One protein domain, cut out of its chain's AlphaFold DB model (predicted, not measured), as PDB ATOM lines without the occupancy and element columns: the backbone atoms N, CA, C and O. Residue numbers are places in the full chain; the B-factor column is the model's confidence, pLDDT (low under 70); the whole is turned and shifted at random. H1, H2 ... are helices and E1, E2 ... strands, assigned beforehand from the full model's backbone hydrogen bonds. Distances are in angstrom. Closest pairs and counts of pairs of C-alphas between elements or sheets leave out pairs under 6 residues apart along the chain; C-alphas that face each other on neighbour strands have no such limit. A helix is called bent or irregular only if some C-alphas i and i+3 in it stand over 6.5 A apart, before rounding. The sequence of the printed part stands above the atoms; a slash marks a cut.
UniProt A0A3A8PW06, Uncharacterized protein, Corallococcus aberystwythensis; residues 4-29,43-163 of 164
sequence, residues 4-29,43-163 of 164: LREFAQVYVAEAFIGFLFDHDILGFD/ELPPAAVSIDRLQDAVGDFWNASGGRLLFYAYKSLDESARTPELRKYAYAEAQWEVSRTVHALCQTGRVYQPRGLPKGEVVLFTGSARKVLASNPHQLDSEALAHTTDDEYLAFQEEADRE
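Overview. This is residues 4 to 29 and 43 to 163 of the 164 residues of an uncharacterized protein of Corallococcus aberystwythensis (UniProt A0A3A8PW06). What is the shape? H1 runs through the core, with arms H2a and H3b of two bent helices crossing it on one side and the small strand hairpin of E1 and E2 covering its residues 4 to 11 on the other. Arms H2b and H3a make a helical hairpin, with H4 packed on H2b and H5 on H3a. What is it built of? The printed part has 147 residues, mostly helix, with five named helices and two named antiparallel strands in the order H1 H2 H3 E1 E2 H4 H5. It is compact, with a radius of gyration of the C-alphas of 15.3 A, and spans 46 by 34 by 23 A.

Arrangement. What touches the first helix? H1, residues 4 to 22, touches among others H3b, residues 94 to 107, at a steep tilt of 59 degrees; the closest C-alphas, of Ala 13 and Val 98, are 5.1 A apart. With residues 16 to 20 alone it touches H2a, residues 51 to 64, about perpendicular at 82 degrees, closest at the C-alphas of Phe 16 and Phe 61, 6.7 A. Where are the others? H2b, residues 67 to 75, and H3a, residues 84 to 91, form a hairpin, closest at C-alphas 70 and 90, 5.5 A. H4, residues 137 to 147, touches H2b, closest at C-alphas 144 and 72, 5.4 A. H5, residues 150 to 162, touches H3a, closest at C-alphas 160 and 88, 5.1 A. Which N and O pair? In the hairpin of E1, residues 122 to 125, and E2, residues 130 to 134, N 122 and O 134 are 2.8 A apart. Every O i to N i+4 pair is within hydrogen-bond range in H2a, H2b, H3a, H3b and H5, against 14 of 15 in H1 and 5 of 7 in H4.

Along the chain. Where are the anchors? H1 begins at C-alpha 4 (282.666, 93.638, 351.559) and is 24.9 A long; H5 ends at C-alpha 162 (275.498, 101.465, 369.239). Which helices deviate? H2, residues 51 to 75, and H3, residues 84 to 107, each assigned as one helix by hydrogen bonds, are bent: C-alphas 64 and 67 are 7.7 A apart, 91 and 94 7.0 A. H4 is irregular, with C-alphas 138 and 141 7.1 A apart.

Size, cuts and confidence. What is missing? Residues 30 to 42 are cut out; C-alphas 29 and 43 are 15.8 A apart. What is long or uncertain? The link H3 to E1 is long, and pLDDT is under 70 at residues 27 to 29, 114 and 116 to 119.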
ATOM      1  N   LEU A   4     281.520  93.624 350.652       91.88
ATOM      2  CA  LEU A   4     282.666  93.638 351.559       91.88
ATOM      3  C   LEU A   4     283.224  92.248 351.881       91.88
ATOM      4  O   LEU A   4     284.373  92.153 352.294       91.88
ATOM      5  N   ARG A   5     282.457  91.168 351.666       90.81
ATOM      6  CA  ARG A   5     282.928  89.807 351.968       90.81
ATOM      7  C   ARG A   5     283.985  89.344 350.979       90.81
ATOM      8  O   ARG A   5     285.019  88.828 351.386       90.81
ATOM      9  N   GLU A   6     283.748  89.554 349.688       87.94
ATOM     10  CA  GLU A   6     284.750  89.251 348.663       87.94
ATOM     11  C   GLU A   6     286.000  90.116 348.860       87.94
ATOM     12  O   GLU A   6     287.117  89.603 348.850       87.94
ATOM     13  N   PHE A   7     285.810  91.407 349.150       91.44
ATOM     14  CA  PHE A   7     286.911  92.311 349.463       91.44
ATOM     15  C   PHE A   7     287.745  91.826 350.664       91.44
ATOM     16  O   PHE A   7     288.972  91.791 350.583       91.44
ATOM     17  N   ALA A   8     287.091  91.391 351.746       93.62
ATOM     18  CA  ALA A   8     287.759  90.868 352.934       93.62
ATOM     19  C   ALA A   8     288.544  89.576 352.646       93.62
ATOM     20  O   ALA A   8     289.714  89.466 353.008       93.62
ATOM     21  N   GLN A   9     287.935  88.611 351.953       90.38
ATOM     22  CA  GLN A   9     288.545  87.304 351.658       90.38
ATOM     23  C   GLN A   9     289.707  87.376 350.658       90.38
ATOM     24  O   GLN A   9     290.597  86.516 350.663       90.38
ATOM     25  N   VAL A  10     289.698  88.385 349.784       87.62
ATOM     26  CA  VAL A  10     290.744  88.584 348.780       87.62
ATOM     27  C   VAL A  10     291.799  89.549 349.301       87.62
ATOM     28  O   VAL A  10     292.918  89.127 349.568       87.62
ATOM     29  N   TYR A  11     291.464  90.825 349.478       90.69
ATOM     30  CA  TYR A  11     292.470  91.864 349.696       90.69
ATOM     31  C   TYR A  11     292.906  91.966 351.155       90.69
ATOM     32  O   TYR A  11     294.097  92.066 351.429       90.69
ATOM     33  N   VAL A  12     291.968  91.889 352.101       93.69
ATOM     34  CA  VAL A  12     292.314  92.028 353.527       93.69
ATOM     35  C   VAL A  12     292.961  90.759 354.063       93.69
ATOM     36  O   VAL A  12     293.912  90.844 354.828       93.69
ATOM     37  N   ALA A  13     292.521  89.586 353.602       93.25
ATOM     38  CA  ALA A  13     293.215  88.334 353.878       93.25
ATOM     39  C   ALA A  13     294.656  88.348 353.356       93.25
ATOM     40  O   ALA A  13     295.537  87.838 354.032       93.25
ATOM     41  N   GLU A  14     294.916  88.953 352.195       90.56
ATOM     42  CA  GLU A  14     296.287  89.082 351.700       90.56
ATOM     43  C   GLU A  14     297.125  90.050 352.534       90.56
ATOM     44  O   GLU A  14     298.247  89.722 352.907       90.56
ATOM     45  N   ALA A  15     296.576  91.223 352.864       92.06
ATOM     46  CA  ALA A  15     297.244  92.170 353.751       92.06
ATOM     47  C   ALA A  15     297.564  91.520 355.107       92.06
ATOM     48  O   ALA A  15     298.653  91.711 355.644       92.06
ATOM     49  N   PHE A  16     296.653  90.686 355.616       94.56
ATOM     50  CA  PHE A  16     296.885  89.913 356.828       94.56
ATOM     51  C   PHE A  16     297.987  88.862 356.649       94.56
ATOM     52  O   PHE A  16     298.831  88.727 357.525       94.56
ATOM     53  N   ILE A  17     298.047  88.150 355.519       92.56
ATOM     54  CA  ILE A  17     299.163  87.233 355.226       92.56
ATOM     55  C   ILE A  17     300.497  87.989 355.236       92.56
ATOM     56  O   ILE A  17     301.436  87.528 355.880       92.56
ATOM     57  N   GLY A  18     300.566  89.162 354.596       90.19
ATOM     58  CA  GLY A  18     301.746  90.031 354.632       90.19
ATOM     59  C   GLY A  18     302.150  90.402 356.061       90.19
ATOM     60  O   GLY A  18     303.289  90.177 356.452       90.19
ATOM     61  N   PHE A  19     301.186  90.836 356.878       93.00
ATOM     62  CA  PHE A  19     301.396  91.104 358.304       93.00
ATOM     63  C   PHE A  19     301.962  89.885 359.057       93.00
ATOM     64  O   PHE A  19     302.883  90.021 359.860       93.00
ATOM     65  N   LEU A  20     301.456  88.675 358.790       92.75
ATOM     66  CA  LEU A  20     301.959  87.456 359.432       92.75
ATOM     67  C   LEU A  20     303.413  87.135 359.042       92.75
ATOM     68  O   LEU A  20     304.138  86.581 359.871       92.75
ATOM     69  N   PHE A  21     303.837  87.467 357.818       89.25
ATOM     70  CA  PHE A  21     305.237  87.358 357.391       89.25
ATOM     71  C   PHE A  21     306.116  88.438 358.030       89.25
ATOM     72  O   PHE A  21     307.151  88.105 358.603       89.25
ATOM     73  N   ASP A  22     305.685  89.701 357.998       90.19
ATOM     74  CA  ASP A  22     306.436  90.839 358.550       90.19
ATOM     75  C   ASP A  22     306.688  90.700 360.062       90.19
ATOM     76  O   ASP A  22     307.685  91.202 360.586       90.19
ATOM     77  N   HIS A  23     305.804  89.986 360.764       90.12
ATOM     78  CA  HIS A  23     305.903  89.717 362.199       90.12
ATOM     79  C   HIS A  23     306.410  88.311 362.558       90.12
ATOM     80  O   HIS A  23     306.366  87.943 363.733       90.12
ATOM     81  N   ASP A  24     306.883  87.528 361.582       88.00
ATOM     82  CA  ASP A  24     307.399  86.162 361.778       88.00
ATOM     83  C   ASP A  24     306.432  85.246 362.567       88.00
ATOM     84  O   ASP A  24     306.800  84.433 363.417       88.00
ATOM     85  N   ILE A  25     305.130  85.392 362.313       89.12
ATOM     86  CA  ILE A  25     304.085  84.622 363.002       89.12
ATOM     87  C   ILE A  25     303.906  83.247 362.355       89.12
ATOM     88  O   ILE A  25     303.536  82.286 363.036       89.12
ATOM     89  N   LEU A  26     304.185  83.137 361.053       83.56
ATOM     90  CA  LEU A  26     304.101  81.875 360.313       83.56
ATOM     91  C   LEU A  26     305.238  80.899 360.650       83.56
ATOM     92  O   LEU A  26     305.146  79.742 360.239       83.56
ATOM     93  N   GLY A  27     306.264  81.343 361.394       67.50
ATOM     94  CA  GLY A  27     307.426  80.534 361.762       67.50
ATOM     95  C   GLY A  27     308.138  80.013 360.521       67.50
ATOM     96  O   GLY A  27     308.200  78.802 360.306       67.50
ATOM     97  N   PHE A  28     308.580  80.932 359.658       64.94
ATOM     98  CA  PHE A  28     309.112  80.618 358.331       64.94
ATOM     99  C   PHE A  28     310.554  80.085 358.409       64.94
ATOM    100  O   PHE A  28     311.485  80.664 357.860       64.94
ATOM    101  N   ASP A  29     310.741  78.939 359.065       58.44
ATOM    102  CA  ASP A  29     311.961  78.135 358.960       58.44
ATOM    103  C   ASP A  29     311.810  77.188 357.763       58.44
ATOM    104  O   ASP A  29     311.534  75.992 357.896       58.44
ATOM    105  N   GLU A  43     303.104  69.808 347.356       80.50
ATOM    106  CA  GLU A  43     304.473  69.809 347.876       80.50
ATOM    107  C   GLU A  43     304.635  70.804 349.034       80.50
ATOM    108  O   GLU A  43     305.617  70.725 349.770       80.50
ATOM    109  N   LEU A  44     303.681  71.724 349.209       82.50
ATOM    110  CA  LEU A  44     303.733  72.744 350.248       82.50
ATOM    111  C   LEU A  44     303.370  72.151 351.615       82.50
ATOM    112  O   LEU A  44     302.277  71.601 351.782       82.50
ATOM    113  N   PRO A  45     304.243  72.289 352.623       84.00
ATOM    114  CA  PRO A  45     303.903  71.901 353.978       84.00
ATOM    115  C   PRO A  45     302.866  72.873 354.566       84.00
ATOM    116  O   PRO A  45     302.920  74.076 354.294       84.00
ATOM    117  N   PRO A  46     301.939  72.391 355.412       87.44
ATOM    118  CA  PRO A  46     301.104  73.270 356.216       87.44
ATOM    119  C   PRO A  46     301.949  74.183 357.110       87.44
ATOM    120  O   PRO A  46     302.983  73.762 357.630       87.44
ATOM    121  N   ALA A  47     301.477  75.406 357.349       87.25
ATOM    122  CA  ALA A  47     302.094  76.287 358.333       87.25
ATOM    123  C   ALA A  47     301.849  75.755 359.754       87.25
ATOM    124  O   ALA A  47     300.733  75.358 360.090       87.25
ATOM    125  N   ALA A  48     302.875  75.788 360.607       81.50
ATOM    126  CA  ALA A  48     302.814  75.265 361.978       81.50
ATOM    127  C   ALA A  48     302.025  76.158 362.964       81.50
ATOM    128  O   ALA A  48     301.944  75.855 364.156       81.50
ATOM    129  N   VAL A  49     301.448  77.264 362.487       85.44
ATOM    130  CA  VAL A  49     300.704  78.233 363.299       85.44
ATOM    131  C   VAL A  49     299.353  77.664 363.759       85.44
ATOM    132  O   VAL A  49     298.599  77.090 362.972       85.44
ATOM    133  N   SER A  50     299.026  77.827 365.044       85.25
ATOM    134  CA  SER A  50     297.723  77.426 365.589       85.25
ATOM    135  C   SER A  50     296.618  78.417 365.212       85.25
ATOM    136  O   SER A  50     296.875  79.597 364.967       85.25
ATOM    137  N   ILE A  51     295.362  77.953 365.222       85.19
ATOM    138  CA  ILE A  51     294.199  78.830 365.022       85.19
ATOM    139  C   ILE A  51     294.130  79.939 366.082       85.19
ATOM    140  O   ILE A  51     293.829  81.072 365.730       85.19
ATOM    141  N   ASP A  52     294.470  79.641 367.339       88.44
ATOM    142  CA  ASP A  52     294.445  80.626 368.430       88.44
ATOM    143  C   ASP A  52     295.448  81.754 368.165       88.44
ATOM    144  O   ASP A  52     295.111  82.930 368.254       88.44
ATOM    145  N   ARG A  53     296.658  81.411 367.702       90.44
ATOM    146  CA  ARG A  53     297.674  82.414 367.360       90.44
ATOM    147  C   ARG A  53     297.278  83.259 366.148       90.44
ATOM    148  O   ARG A  53     297.623  84.434 366.093       90.44
ATOM    149  N   LEU A  54     296.538  82.692 365.191       91.31
ATOM    150  CA  LEU A  54     295.954  83.459 364.084       91.31
ATOM    151  C   LEU A  54     294.826  84.392 364.550       91.31
ATOM    152  O   LEU A  54     294.655  85.458 363.965       91.31
ATOM    153  N   GLN A  55     294.054  84.004 365.568       90.44
ATOM    154  CA  GLN A  55     293.003  84.846 366.147       90.44
ATOM    155  C   GLN A  55     293.583  86.023 366.938       90.44
ATOM    156  O   GLN A  55     293.099  87.143 366.795       90.44
ATOM    157  N   ASP A  56     294.657  85.805 367.694       93.00
ATOM    158  CA  ASP A  56     295.371  86.899 368.358       93.00
ATOM    159  C   ASP A  56     295.969  87.860 367.315       93.00
ATOM    160  O   ASP A  56     295.724  89.067 367.341       93.00
ATOM    161  N   ALA A  57     296.666  87.305 366.318       95.25
ATOM    162  CA  ALA A  57     297.302  88.087 365.263       95.25
ATOM    163  C   ALA A  57     296.306  88.890 364.417       95.25
ATOM    164  O   ALA A  57     296.629  90.001 363.999       95.25
ATOM    165  N   VAL A  58     295.102  88.359 364.146       95.88
ATOM    166  CA  VAL A  58     294.100  89.125 363.388       95.88
ATOM    167  C   VAL A  58     293.603  90.321 364.193       95.88
ATOM    168  O   VAL A  58     293.335  91.352 363.588       95.88
ATOM    169  N   GLY A  59     293.536  90.223 365.526       94.25
ATOM    170  CA  GLY A  59     293.202  91.349 366.400       94.25
ATOM    171  C   GLY A  59     294.254  92.459 366.336       94.25
ATOM    172  O   GLY A  59     293.909  93.622 366.121       94.25
ATOM    173  N   ASP A  60     295.535  92.096 366.432       95.19
ATOM    174  CA  ASP A  60     296.651  93.043 366.297       95.19
ATOM    175  C   ASP A  60     296.659  93.710 364.916       95.19
ATOM    176  O   ASP A  60     296.727  94.936 364.804       95.19
ATOM    177  N   PHE A  61     296.502  92.910 363.860       96.31
ATOM    178  CA  PHE A  61     296.379  93.402 362.492       96.31
ATOM    179  C   PHE A  61     295.180  94.341 362.324       96.31
ATOM    180  O   PHE A  61     295.300  95.375 361.663       96.31
ATOM    181  N   TRP A  62     294.025  94.020 362.919       95.19
ATOM    182  CA  TRP A  62     292.826  94.849 362.798       95.19
ATOM    183  C   TRP A  62     293.031  96.237 363.390       95.19
ATOM    184  O   TRP A  62     292.608  97.222 362.784       95.19
ATOM    185  N   ASN A  63     293.716  96.301 364.534       90.50
ATOM    186  CA  ASN A  63     294.062  97.545 365.212       90.50
ATOM    187  C   ASN A  63     295.149  98.335 364.472       90.50
ATOM    188  O   ASN A  63     295.135  99.563 364.506       90.50
ATOM    189  N   ALA A  64     296.085  97.649 363.809       91.31
ATOM    190  CA  ALA A  64     297.169  98.289 363.071       91.31
ATOM    191  C   ALA A  64     296.701  98.894 361.738       91.31
ATOM    192  O   ALA A  64     297.015 100.043 361.435       91.31
ATOM    193  N   SER A  65     295.963  98.126 360.932       91.06
ATOM    194  CA  SER A  65     295.573  98.538 359.574       91.06
ATOM    195  C   SER A  65     294.310  97.850 359.054       91.06
ATOM    196  O   SER A  65     293.494  98.492 358.391       91.06
ATOM    197  N   GLY A  66     294.084  96.576 359.386       93.31
ATOM    198  CA  GLY A  66     293.002  95.760 358.826       93.31
ATOM    199  C   GLY A  66     291.607  96.365 358.985       93.31
ATOM    200  O   GLY A  66     290.825  96.391 358.030       93.31
ATOM    201  N   GLY A  67     291.310  96.930 360.156       94.31
ATOM    202  CA  GLY A  67     290.029  97.577 360.411       94.31
ATOM    203  C   GLY A  67     289.832  98.857 359.594       94.31
ATOM    204  O   GLY A  67     288.736  99.103 359.082       94.31
ATOM    205  N   ARG A  68     290.902  99.633 359.377       95.06
ATOM    206  CA  ARG A  68     290.883 100.826 358.519       95.06
ATOM    207  C   ARG A  68     290.716 100.468 357.039       95.06
ATOM    208  O   ARG A  68     289.990 101.170 356.336       95.06
ATOM    209  N   LEU A  69     291.293  99.357 356.571       96.44
ATOM    210  CA  LEU A  69     291.077  98.861 355.203       96.44
ATOM    211  C   LEU A  69     289.596  98.548 354.937       96.44
ATOM    212  O   LEU A  69     289.041  98.965 353.916       96.44
ATOM    213  N   LEU A  70     288.934  97.844 355.864       95.88
ATOM    214  CA  LEU A  70     287.502  97.540 355.754       95.88
ATOM    215  C   LEU A  70     286.639  98.793 355.870       95.88
ATOM    216  O   LEU A  70     285.667  98.932 355.124       95.88
ATOM    217  N   PHE A  71     287.005  99.720 356.755       96.75
ATOM    218  CA  PHE A  71     286.325 101.004 356.866       96.75
ATOM    219  C   PHE A  71     286.402 101.805 355.561       96.75
ATOM    220  O   PHE A  71     285.380 102.292 355.080       96.75
ATOM    221  N   TYR A  72     287.579 101.891 354.939       97.25
ATOM    222  CA  TYR A  72     287.748 102.568 353.654       97.25
ATOM    223  C   TYR A  72     286.880 101.942 352.548       97.25
ATOM    224  O   TYR A  72     286.211 102.660 351.792       97.25
ATOM    225  N   ALA A  73     286.826 100.609 352.488       96.25
ATOM    226  CA  ALA A  73     285.955  99.896 351.559       96.25
ATOM    227  C   ALA A  73     284.468 100.179 351.836       96.25
ATOM    228  O   ALA A  73     283.732 100.513 350.909       96.25
ATOM    229  N   TYR A  74     284.031 100.130 353.100       96.00
ATOM    230  CA  TYR A  74     282.661 100.464 353.509       96.00
ATOM    231  C   TYR A  74     282.283 101.911 353.155       96.00
ATOM    232  O   TYR A  74     281.243 102.151 352.541       96.00
ATOM    233  N   LYS A  75     283.152 102.878 353.474       95.69
ATOM    234  CA  LYS A  75     282.983 104.305 353.146       95.69
ATOM    235  C   LYS A  75     282.869 104.538 351.637       95.69
ATOM    236  O   LYS A  75     282.229 105.493 351.208       95.69
ATOM    237  N   SER A  76     283.480 103.663 350.842       95.44
ATOM    238  CA  SER A  76     283.486 103.730 349.382       95.44
ATOM    239  C   SER A  76     282.246 103.147 348.705       95.44
ATOM    240  O   SER A  76     282.141 103.282 347.485       95.44
ATOM    241  N   LEU A  77     281.340 102.515 349.456       94.12
ATOM    242  CA  LEU A  77     280.061 102.025 348.947       94.12
ATOM    243  C   LEU A  77     279.089 103.172 348.655       94.12
ATOM    244  O   LEU A  77     279.186 104.259 349.227       94.12
ATOM    245  N   ASP A  78     278.103 102.895 347.803       92.75
ATOM    246  CA  ASP A  78     277.007 103.832 347.566       92.75
ATOM    247  C   ASP A  78     276.201 104.020 348.862       92.75
ATOM    248  O   ASP A  78     276.042 103.088 349.652       92.75
ATOM    249  N   GLU A  79     275.640 105.211 349.088       91.00
ATOM    250  CA  GLU A  79     274.884 105.506 350.313       91.00
ATOM    251  C   GLU A  79     273.741 104.517 350.559       91.00
ATOM    252  O   GLU A  79     273.590 104.022 351.671       91.00
ATOM    253  N   SER A  80     273.022 104.127 349.506       89.81
ATOM    254  CA  SER A  80     271.947 103.132 349.580       89.81
ATOM    255  C   SER A  80     272.415 101.714 349.929       89.81
ATOM    256  O   SER A  80     271.586 100.879 350.279       89.81
ATOM    257  N   ALA A  81     273.709 101.412 349.787       89.38
ATOM    258  CA  ALA A  81     274.291 100.113 350.117       89.38
ATOM    259  C   ALA A  81     274.899 100.072 351.531       89.38
ATOM    260  O   ALA A  81     275.181  98.986 352.036       89.38
ATOM    261  N   ARG A  82     275.094 101.227 352.185       91.50
ATOM    262  CA  ARG A  82     275.669 101.337 353.535       91.50
ATOM    263  C   ARG A  82     274.609 101.076 354.602       91.50
ATOM    264  O   ARG A  82     274.027 102.002 355.156       91.50
ATOM    265  N   THR A  83     274.358  99.801 354.889       90.56
ATOM    266  CA  THR A  83     273.417  99.393 355.944       90.56
ATOM    267  C   THR A  83     274.108  99.230 357.308       90.56
ATOM    268  O   THR A  83     275.330  99.034 357.349       90.56
ATOM    269  N   PRO A  84     273.346  99.280 358.418       91.06
ATOM    270  CA  PRO A  84     273.811  98.920 359.762       91.06
ATOM    271  C   PRO A  84     274.515  97.560 359.838       91.06
ATOM    272  O   PRO A  84     275.614  97.431 360.372       91.06
ATOM    273  N   GLU A  85     273.930  96.531 359.225       91.31
ATOM    274  CA  GLU A  85     274.475  95.169 359.236       91.31
ATOM    275  C   GLU A  85     275.827  95.116 358.524       91.31
ATOM    276  O   GLU A  85     276.769  94.475 358.988       91.31
ATOM    277  N   LEU A  86     275.947  95.844 357.413       91.94
ATOM    278  CA  LEU A  86     277.187  95.926 356.660       91.94
ATOM    279  C   LEU A  86     278.275  96.696 357.424       91.94
ATOM    280  O   LEU A  86     279.456  96.362 357.301       91.94
ATOM    281  N   ARG A  87     277.879  97.688 358.234       93.81
ATOM    282  CA  ARG A  87     278.774  98.409 359.150       93.81
ATOM    283  C   ARG A  87     279.328  97.461 360.215       93.81
ATOM    284  O   ARG A  87     280.546  97.353 360.346       93.81
ATOM    285  N   LYS A  88     278.455  96.721 360.912       92.69
ATOM    286  CA  LYS A  88     278.851  95.723 361.926       92.69
ATOM    287  C   LYS A  88     279.764  94.649 361.352       92.69
ATOM    288  O   LYS A  88     280.780  94.310 361.958       92.69
ATOM    289  N   TYR A  89     279.442  94.170 360.151       93.44
ATOM    290  CA  TYR A  89     280.296  93.231 359.443       93.44
ATOM    291  C   TYR A  89     281.706  93.794 359.236       93.44
ATOM    292  O   TYR A  89     282.691  93.144 359.586       93.44
ATOM    293  N   ALA A  90     281.805  95.004 358.678       93.75
ATOM    294  CA  ALA A  90     283.081  95.641 358.372       93.75
ATOM    295  C   ALA A  90     283.907  95.948 359.630       93.75
ATOM    296  O   ALA A  90     285.131  95.863 359.589       93.75
ATOM    297  N   TYR A  91     283.244  96.278 360.740       91.75
ATOM    298  CA  TYR A  91     283.891  96.571 362.014       91.75
ATOM    299  C   TYR A  91     284.412  95.311 362.723       91.75
ATOM    300  O   TYR A  91     285.590  95.266 363.083       91.75
ATOM    301  N   ALA A  92     283.569  94.289 362.896       88.44
ATOM    302  CA  ALA A  92     283.851  93.177 363.806       88.44
ATOM    303  C   ALA A  92     283.802  91.793 363.142       88.44
ATOM    304  O   ALA A  92     284.699  90.975 363.345       88.44
ATOM    305  N   GLU A  93     282.778  91.494 362.340       91.88
ATOM    306  CA  GLU A  93     282.567  90.115 361.867       91.88
ATOM    307  C   GLU A  93     283.585  89.684 360.801       91.88
ATOM    308  O   GLU A  93     283.961  88.510 360.734       91.88
ATOM    309  N   ALA A  94     284.077  90.626 359.993       94.25
ATOM    310  CA  ALA A  94     285.043  90.349 358.935       94.25
ATOM    311  C   ALA A  94     286.373  89.779 359.470       94.25
ATOM    312  O   ALA A  94     287.013  88.997 358.766       94.25
ATOM    313  N   GLN A  95     286.754  90.082 360.720       93.81
ATOM    314  CA  GLN A  95     287.944  89.513 361.378       93.81
ATOM    315  C   GLN A  95     287.913  87.982 361.391       93.81
ATOM    316  O   GLN A  95     288.899  87.311 361.074       93.81
ATOM    317  N   TRP A  96     286.749  87.415 361.711       90.81
ATOM    318  CA  TRP A  96     286.542  85.970 361.751       90.81
ATOM    319  C   TRP A  96     286.632  85.342 360.366       90.81
ATOM    320  O   TRP A  96     287.119  84.223 360.212       90.81
ATOM    321  N   GLU A  97     286.168  86.039 359.334       91.00
ATOM    322  CA  GLU A  97     286.256  85.536 357.966       91.00
ATOM    323  C   GLU A  97     287.677  85.586 357.426       91.00
ATOM    324  O   GLU A  97     288.118  84.627 356.790       91.00
ATOM    325  N   VAL A  98     288.402  86.666 357.715       94.44
ATOM    326  CA  VAL A  98     289.808  86.825 357.347       94.44
ATOM    327  C   VAL A  98     290.653  85.746 358.022       94.44
ATOM    328  O   VAL A  98     291.338  84.995 357.326       94.44
ATOM    329  N   SER A  99     290.533  85.576 359.342       92.75
ATOM    330  CA  SER A  99     291.291  84.555 360.078       92.75
ATOM    331  C   SER A  99     290.968  83.136 359.608       92.75
ATOM    332  O   SER A  99     291.880  82.344 359.382       92.75
ATOM    333  N   ARG A 100     289.692  82.807 359.360       91.31
ATOM    334  CA  ARG A 100     289.301  81.496 358.809       91.31
ATOM    335  C   ARG A 100     289.825  81.264 357.396       91.31
ATOM    336  O   ARG A 100     290.236  80.147 357.085       91.31
ATOM    337  N   THR A 101     289.793  82.291 356.549       91.94
ATOM    338  CA  THR A 101     290.309  82.215 355.175       91.94
ATOM    339  C   THR A 101     291.806  81.938 355.192       91.94
ATOM    340  O   THR A 101     292.261  81.011 354.525       91.94
ATOM    341  N   VAL A 102     292.564  82.679 356.002       93.75
ATOM    342  CA  VAL A 102     294.013  82.488 356.127       93.75
ATOM    343  C   VAL A 102     294.351  81.162 356.802       93.75
ATOM    344  O   VAL A 102     295.221  80.448 356.317       93.75
ATOM    345  N   HIS A 103     293.604  80.741 357.822       93.56
ATOM    346  CA  HIS A 103     293.795  79.428 358.438       93.56
ATOM    347  C   HIS A 103     293.634  78.276 357.434       93.56
ATOM    348  O   HIS A 103     294.452  77.360 357.420       93.56
ATOM    349  N   ALA A 104     292.638  78.329 356.543       91.81
ATOM    350  CA  ALA A 104     292.478  77.317 355.496       91.81
ATOM    351  C   ALA A 104     293.677  77.274 354.524       91.81
ATOM    352  O   ALA A 104     294.058  76.207 354.038       91.81
ATOM    353  N   LEU A 105     294.304  78.424 354.259       91.88
ATOM    354  CA  LEU A 105     295.530  78.497 353.461       91.88
ATOM    355  C   LEU A 105     296.728  77.926 354.219       91.88
ATOM    356  O   LEU A 105     297.484  77.144 353.646       91.88
ATOM    357  N   CYS A 106     296.860  78.241 355.510       91.50
ATOM    358  CA  CYS A 106     297.879  77.666 356.385       91.50
ATOM    359  C   CYS A 106     297.799  76.136 356.398       91.50
ATOM    360  O   CYS A 106     298.819  75.475 356.243       91.50
ATOM    361  N   GLN A 107     296.594  75.561 356.482       90.38
ATOM    362  CA  GLN A 107     296.386  74.106 356.492       90.38
ATOM    363  C   GLN A 107     296.839  73.392 355.213       90.38
ATOM    364  O   GLN A 107     297.075  72.187 355.241       90.38
ATOM    365  N   THR A 108     296.940  74.111 354.095       89.44
ATOM    366  CA  THR A 108     297.323  73.549 352.790       89.44
ATOM    367  C   THR A 108     298.700  74.015 352.326       89.44
ATOM    368  O   THR A 108     299.090  73.712 351.205       89.44
ATOM    369  N   GLY A 109     299.406  74.817 353.131       87.81
ATOM    370  CA  GLY A 109     300.670  75.447 352.743       87.81
ATOM    371  C   GLY A 109     300.539  76.535 351.670       87.81
ATOM    372  O   GLY A 109     301.494  77.249 351.386       87.81
ATOM    373  N   ARG A 110     299.340  76.752 351.113       88.62
ATOM    374  CA  ARG A 110     299.068  77.777 350.091       88.62
ATOM    375  C   ARG A 110     299.221  79.210 350.600       88.62
ATOM    376  O   ARG A 110     299.168  80.133 349.796       88.62
ATOM    377  N   VAL A 111     299.399  79.399 351.908       89.56
ATOM    378  CA  VAL A 111     299.769  80.690 352.509       89.56
ATOM    379  C   VAL A 111     301.156  81.166 352.058       89.56
ATOM    380  O   VAL A 111     301.401  82.364 352.032       89.56
ATOM    381  N   TYR A 112     302.038  80.242 351.656       85.75
ATOM    382  CA  TYR A 112     303.386  80.544 351.166       85.75
ATOM    383  C   TYR A 112     303.442  80.852 349.667       85.75
ATOM    384  O   TYR A 112     304.498  81.207 349.160       85.75
ATOM    385  N   GLN A 113     302.327  80.700 348.949       82.00
ATOM    386  CA  GLN A 113     302.269  81.014 347.528       82.00
ATOM    387  C   GLN A 113     301.680  82.406 347.309       82.00
ATOM    388  O   GLN A 113     300.630  82.712 347.887       82.00
ATOM    389  N   PRO A 114     302.249  83.212 346.397       69.56
ATOM    390  CA  PRO A 114     301.609  84.435 345.953       69.56
ATOM    391  C   PRO A 114     300.258  84.063 345.347       69.56
ATOM    392  O   PRO A 114     300.178  83.347 344.345       69.56
ATOM    393  N   ARG A 115     299.160  84.546 345.939       70.06
ATOM    394  CA  ARG A 115     297.806  84.099 345.561       70.06
ATOM    395  C   ARG A 115     297.320  84.651 344.224       70.06
ATOM    396  O   ARG A 115     296.128  84.596 343.934       70.06
ATOM    397  N   GLY A 116     298.229  85.178 343.403       55.47
ATOM    398  CA  GLY A 116     297.889  85.811 342.142       55.47
ATOM    399  C   GLY A 116     296.816  86.866 342.360       55.47
ATOM    400  O   GLY A 116     295.820  86.858 341.635       55.47
ATOM    401  N   LEU A 117     297.007  87.736 343.371       61.06
ATOM    402  CA  LEU A 117     296.244  88.980 343.478       61.06
ATOM    403  C   LEU A 117     296.087  89.539 342.064       61.06
ATOM    404  O   LEU A 117     297.078  89.496 341.320       61.06
ATOM    405  N   PRO A 118     294.890  90.008 341.664       58.00
ATOM    406  CA  PRO A 118     294.696  90.531 340.322       58.00
ATOM    407  C   PRO A 118     295.855  91.480 340.016       58.00
ATOM    408  O   PRO A 118     296.038  92.467 340.725       58.00
ATOM    409  N   LYS A 119     296.713  91.130 339.045       54.03
ATOM    410  CA  LYS A 119     297.799  92.020 338.627       54.03
ATOM    411  C   LYS A 119     297.112  93.266 338.082       54.03
ATOM    412  O   LYS A 119     296.595  93.233 336.969       54.03
ATOM    413  N   GLY A 120     297.027  94.311 338.898       75.00
ATOM    414  CA  GLY A 120     296.228  95.492 338.606       75.00
ATOM    415  C   GLY A 120     295.466  95.996 339.824       75.00
ATOM    416  O   GLY A 120     295.885  95.821 340.963       75.00
ATOM    417  N   GLU A 121     294.354  96.655 339.542       86.62
ATOM    418  CA  GLU A 121     293.591  97.461 340.486       86.62
ATOM    419  C   GLU A 121     292.897  96.629 341.576       86.62
ATOM    420  O   GLU A 121     292.342  95.558 341.320       86.62
ATOM    421  N   VAL A 122     292.852  97.172 342.792       88.56
ATOM    422  CA  VAL A 122     291.956  96.704 343.851       88.56
ATOM    423  C   VAL A 122     290.567  97.249 343.552       88.56
ATOM    424  O   VAL A 122     290.326  98.450 343.677       88.56
ATOM    425  N   VAL A 123     289.646  96.378 343.147       88.12
ATOM    426  CA  VAL A 123     288.291  96.770 342.732       88.12
ATOM    427  C   VAL A 123     287.253  96.333 343.762       88.12
ATOM    428  O   VAL A 123     287.238  95.181 344.193       88.12
ATOM    429  N   LEU A 124     286.343  97.246 344.099       90.88
ATOM    430  CA  LEU A 124     285.162  97.018 344.926       90.88
ATOM    431  C   LEU A 124     283.891  97.234 344.097       90.88
ATOM    432  O   LEU A 124     283.782  98.206 343.351       90.88
ATOM    433  N   PHE A 125     282.896  96.361 344.244       88.19
ATOM    434  CA  PHE A 125     281.556  96.622 343.722       88.19
ATOM    435  C   PHE A 125     280.746  97.423 344.751       88.19
ATOM    436  O   PHE A 125     280.478  96.920 345.840       88.19
ATOM    437  N   THR A 126     280.359  98.658 344.427       85.12
ATOM    438  CA  THR A 126     279.746  99.605 345.383       85.12
ATOM    439  C   THR A 126     278.241  99.419 345.579       85.12
ATOM    440  O   THR A 126     277.661 100.038 346.468       85.12
ATOM    441  N   GLY A 127     277.622  98.553 344.771       78.44
ATOM    442  CA  GLY A 127     276.174  98.353 344.687       78.44
ATOM    443  C   GLY A 127     275.639  98.688 343.294       78.44
ATOM    444  O   GLY A 127     274.901  97.889 342.718       78.44
ATOM    445  N   SER A 128     276.064  99.820 342.727       83.44
ATOM    446  CA  SER A 128     275.689 100.248 341.370       83.44
ATOM    447  C   SER A 128     276.816 100.135 340.339       83.44
ATOM    448  O   SER A 128     276.538  99.981 339.149       83.44
ATOM    449  N   ALA A 129     278.083 100.174 340.766       87.69
ATOM    450  CA  ALA A 129     279.232 100.176 339.866       87.69
ATOM    451  C   ALA A 129     280.450  99.453 340.454       87.69
ATOM    452  O   ALA A 129     280.501  99.097 341.631       87.69
ATOM    453  N   ARG A 130     281.459  99.236 339.607       88.75
ATOM    454  CA  ARG A 130     282.811  98.877 340.044       88.75
ATOM    455  C   ARG A 130     283.593 100.154 340.325       88.75
ATOM    456  O   ARG A 130     283.597 101.057 339.493       88.75
ATOM    457  N   LYS A 131     284.276 100.197 341.462       91.69
ATOM    458  CA  LYS A 131     285.145 101.289 341.884       91.69
ATOM    459  C   LYS A 131     286.539 100.751 342.163       91.69
ATOM    460  O   LYS A 131     286.688  99.736 342.835       91.69
ATOM    461  N   VAL A 132     287.543 101.448 341.652       93.00
ATOM    462  CA  VAL A 132     288.948 101.191 341.970       93.00
ATOM    463  C   VAL A 132     289.259 101.873 343.297       93.00
ATOM    464  O   VAL A 132     289.023 103.071 343.441       93.00
ATOM    465  N   LEU A 133     289.733 101.100 344.268       94.50
ATOM    466  CA  LEU A 133     290.175 101.584 345.577       94.50
ATOM    467  C   LEU A 133     291.686 101.806 345.637       94.50
ATOM    468  O   LEU A 133     292.146 102.633 346.408       94.50
ATOM    469  N   ALA A 134     292.456 101.070 344.840       93.81
ATOM    470  CA  ALA A 134     293.894 101.263 344.714       93.81
ATOM    471  C   ALA A 134     294.368 100.770 343.347       93.81
ATOM    472  O   ALA A 134     293.807  99.816 342.805       93.81
ATOM    473  N   SER A 135     295.425 101.375 342.803       90.50
ATOM    474  CA  SER A 135     295.968 100.966 341.495       90.50
ATOM    475  C   SER A 135     296.674  99.607 341.548       90.50
ATOM    476  O   SER A 135     296.847  98.955 340.520       90.50
ATOM    477  N   ASN A 136     297.098  99.186 342.743       88.00
ATOM    478  CA  ASN A 136     297.596  97.848 343.040       88.00
ATOM    479  C   ASN A 136     297.430  97.522 344.540       88.00
ATOM    480  O   ASN A 136     297.235  98.442 345.339       88.00
ATOM    481  N   PRO A 137     297.530  96.242 344.946       86.19
ATOM    482  CA  PRO A 137     297.340  95.835 346.340       86.19
ATOM    483  C   PRO A 137     298.291  96.494 347.347       86.19
ATOM    484  O   PRO A 137     297.871  96.780 348.463       86.19
ATOM    485  N   HIS A 138     299.537  96.800 346.964       84.62
ATOM    486  CA  HIS A 138     300.518  97.420 347.868       84.62
ATOM    487  C   HIS A 138     300.175  98.870 348.226       84.62
ATOM    488  O   HIS A 138     300.629  99.376 349.246       84.62
ATOM    489  N   GLN A 139     299.378  99.548 347.398       91.19
ATOM    490  CA  GLN A 139     298.938 100.920 347.661       91.19
ATOM    491  C   GLN A 139     297.692 100.989 348.543       91.19
ATOM    492  O   GLN A 139     297.360 102.069 349.025       91.19
ATOM    493  N   LEU A 140     297.001  99.869 348.772       92.19
ATOM    494  CA  LEU A 140     295.696  99.864 349.428       92.19
ATOM    495  C   LEU A 140     295.721 100.502 350.822       92.19
ATOM    496  O   LEU A 140     294.813 101.257 351.155       92.19
ATOM    497  N   ASP A 141     296.767 100.245 351.606       92.44
ATOM    498  CA  ASP A 141     296.922 100.847 352.932       92.44
ATOM    499  C   ASP A 141     297.152 102.364 352.851       92.44
ATOM    500  O   ASP A 141     296.459 103.141 353.506       92.44
ATOM    501  N   SER A 142     298.034 102.813 351.951       94.31
ATOM    502  CA  SER A 142     298.268 104.246 351.730       94.31
ATOM    503  C   SER A 142     297.028 104.984 351.213       94.31
ATOM    504  O   SER A 142     296.769 106.107 351.639       94.31
ATOM    505  N   GLU A 143     296.232 104.350 350.349       96.94
ATOM    506  CA  GLU A 143     294.967 104.901 349.846       96.94
ATOM    507  C   GLU A 143     293.917 104.963 350.961       96.94
ATOM    508  O   GLU A 143     293.235 105.976 351.122       96.94
ATOM    509  N   ALA A 144     293.823 103.922 351.795       96.50
ATOM    510  CA  ALA A 144     292.942 103.925 352.957       96.50
ATOM    511  C   ALA A 144     293.308 105.055 353.930       96.50
ATOM    512  O   ALA A 144     292.420 105.777 354.381       96.50
ATOM    513  N   LEU A 145     294.597 105.265 354.205       95.75
ATOM    514  CA  LEU A 145     295.084 106.377 355.029       95.75
ATOM    515  C   LEU A 145     294.826 107.747 354.391       95.75
ATOM    516  O   LEU A 145     294.470 108.689 355.090       95.75
ATOM    517  N   ALA A 146     294.968 107.878 353.071       96.69
ATOM    518  CA  ALA A 146     294.715 109.137 352.370       96.69
ATOM    519  C   ALA A 146     293.222 109.512 352.329       96.69
ATOM    520  O   ALA A 146     292.876 110.693 352.243       96.69
ATOM    521  N   HIS A 147     292.332 108.518 352.384       97.00
ATOM    522  CA  HIS A 147     290.888 108.695 352.210       97.00
ATOM    523  C   HIS A 147     290.053 108.463 353.475       97.00
ATOM    524  O   HIS A 147     288.818 108.566 353.427       97.00
ATOM    525  N   THR A 148     290.696 108.196 354.607       96.31
ATOM    526  CA  THR A 148     290.054 108.077 355.918       96.31
ATOM    527  C   THR A 148     290.815 108.882 356.962       96.31
ATOM    528  O   THR A 148     292.002 109.148 356.816       96.31
ATOM    529  N   THR A 149     290.127 109.281 358.026       95.62
ATOM    530  CA  THR A 149     290.745 109.925 359.193       95.62
ATOM    531  C   THR A 149     290.546 109.079 360.446       95.62
ATOM    532  O   THR A 149     289.743 108.141 360.449       95.62
ATOM    533  N   ASP A 150     291.303 109.372 361.507       93.00
ATOM    534  CA  ASP A 150     291.143 108.702 362.805       93.00
ATOM    535  C   ASP A 150     289.758 109.000 363.398       93.00
ATOM    536  O   ASP A 150     289.059 108.071 363.790       93.00
ATOM    537  N   ASP A 151     289.314 110.260 363.353       96.44
ATOM    538  CA  ASP A 151     287.994 110.675 363.850       96.44
ATOM    539  C   ASP A 151     286.845 109.967 363.119       96.44
ATOM    540  O   ASP A 151     285.897 109.491 363.742       96.44
ATOM    541  N   GLU A 152     286.928 109.858 361.789       96.06
ATOM    542  CA  GLU A 152     285.929 109.133 361.000       96.06
ATOM    543  C   GLU A 152     285.912 107.639 361.330       96.06
ATOM    544  O   GLU A 152     284.842 107.028 361.361       96.06
ATOM    545  N   TYR A 153     287.086 107.045 361.559       94.62
ATOM    546  CA  TYR A 153     287.179 105.633 361.899       94.62
ATOM    547  C   TYR A 153     286.627 105.363 363.303       94.62
ATOM    548  O   TYR A 153     285.833 104.441 363.467       94.62
ATOM    549  N   LEU A 154     286.945 106.213 364.282       94.31
ATOM    550  CA  LEU A 154     286.380 106.142 365.632       94.31
ATOM    551  C   LEU A 154     284.855 106.294 365.613       94.31
ATOM    552  O   LEU A 154     284.151 105.487 366.215       94.31
ATOM    553  N   ALA A 155     284.327 107.268 364.867       94.88
ATOM    554  CA  ALA A 155     282.884 107.441 364.716       94.88
ATOM    555  C   ALA A 155     282.222 106.200 364.094       94.88
ATOM    556  O   ALA A 155     281.174 105.757 364.558       94.88
ATOM    557  N   PHE A 156     282.854 105.595 363.085       94.75
ATOM    558  CA  PHE A 156     282.390 104.346 362.483       94.75
ATOM    559  C   PHE A 156     282.338 103.186 363.493       94.75
ATOM    560  O   PHE A 156     281.358 102.438 363.497       94.75
ATOM    561  N   GLN A 157     283.351 103.053 364.357       92.81
ATOM    562  CA  GLN A 157     283.377 102.041 365.419       92.81
ATOM    563  C   GLN A 157     282.255 102.289 366.440       92.81
ATOM    564  O   GLN A 157     281.465 101.389 366.717       92.81
ATOM    565  N   GLU A 158     282.106 103.530 366.919       93.12
ATOM    566  CA  GLU A 158     281.041 103.902 367.859       93.12
ATOM    567  C   GLU A 158     279.636 103.659 367.294       93.12
ATOM    568  O   GLU A 158     278.735 103.232 368.017       93.12
ATOM    569  N   GLU A 159     279.418 103.953 366.011       93.12
ATOM    570  CA  GLU A 159     278.142 103.695 365.343       93.12
ATOM    571  C   GLU A 159     277.842 102.197 365.249       93.12
ATOM    572  O   GLU A 159     276.708 101.794 365.504       93.12
ATOM    573  N   ALA A 160     278.844 101.375 364.923       89.81
ATOM    574  CA  ALA A 160     278.683  99.925 364.844       89.81
ATOM    575  C   ALA A 160     278.338  99.307 366.212       89.81
ATOM    576  O   ALA A 160     277.493  98.414 366.278       89.81
ATOM    577  N   ASP A 161     278.940  99.817 367.293       87.56
ATOM    578  CA  ASP A 161     278.703  99.361 368.670       87.56
ATOM    579  C   ASP A 161     277.349  99.813 369.247       87.56
ATOM    580  O   ASP A 161     276.794  99.159 370.133       87.56
ATOM    581  N   ARG A 162     276.797 100.938 368.774       85.44
ATOM    582  CA  ARG A 162     275.498 101.465 369.239       85.44
ATOM    583  C   ARG A 162     274.295 100.763 368.617       85.44
ATOM    584  O   ARG A 162     273.195 100.854 369.167       85.44
ATOM    585  N   GLU A 163     274.466 100.127 367.465       70.62
ATOM    586  CA  GLU A 163     273.369  99.478 366.755       70.62
ATOM    587  C   GLU A 163     273.049  98.113 367.403       70.62
ATOM    588  O   GLU A 163     273.944  97.278 367.523       70.62
TER     589      GLU A 163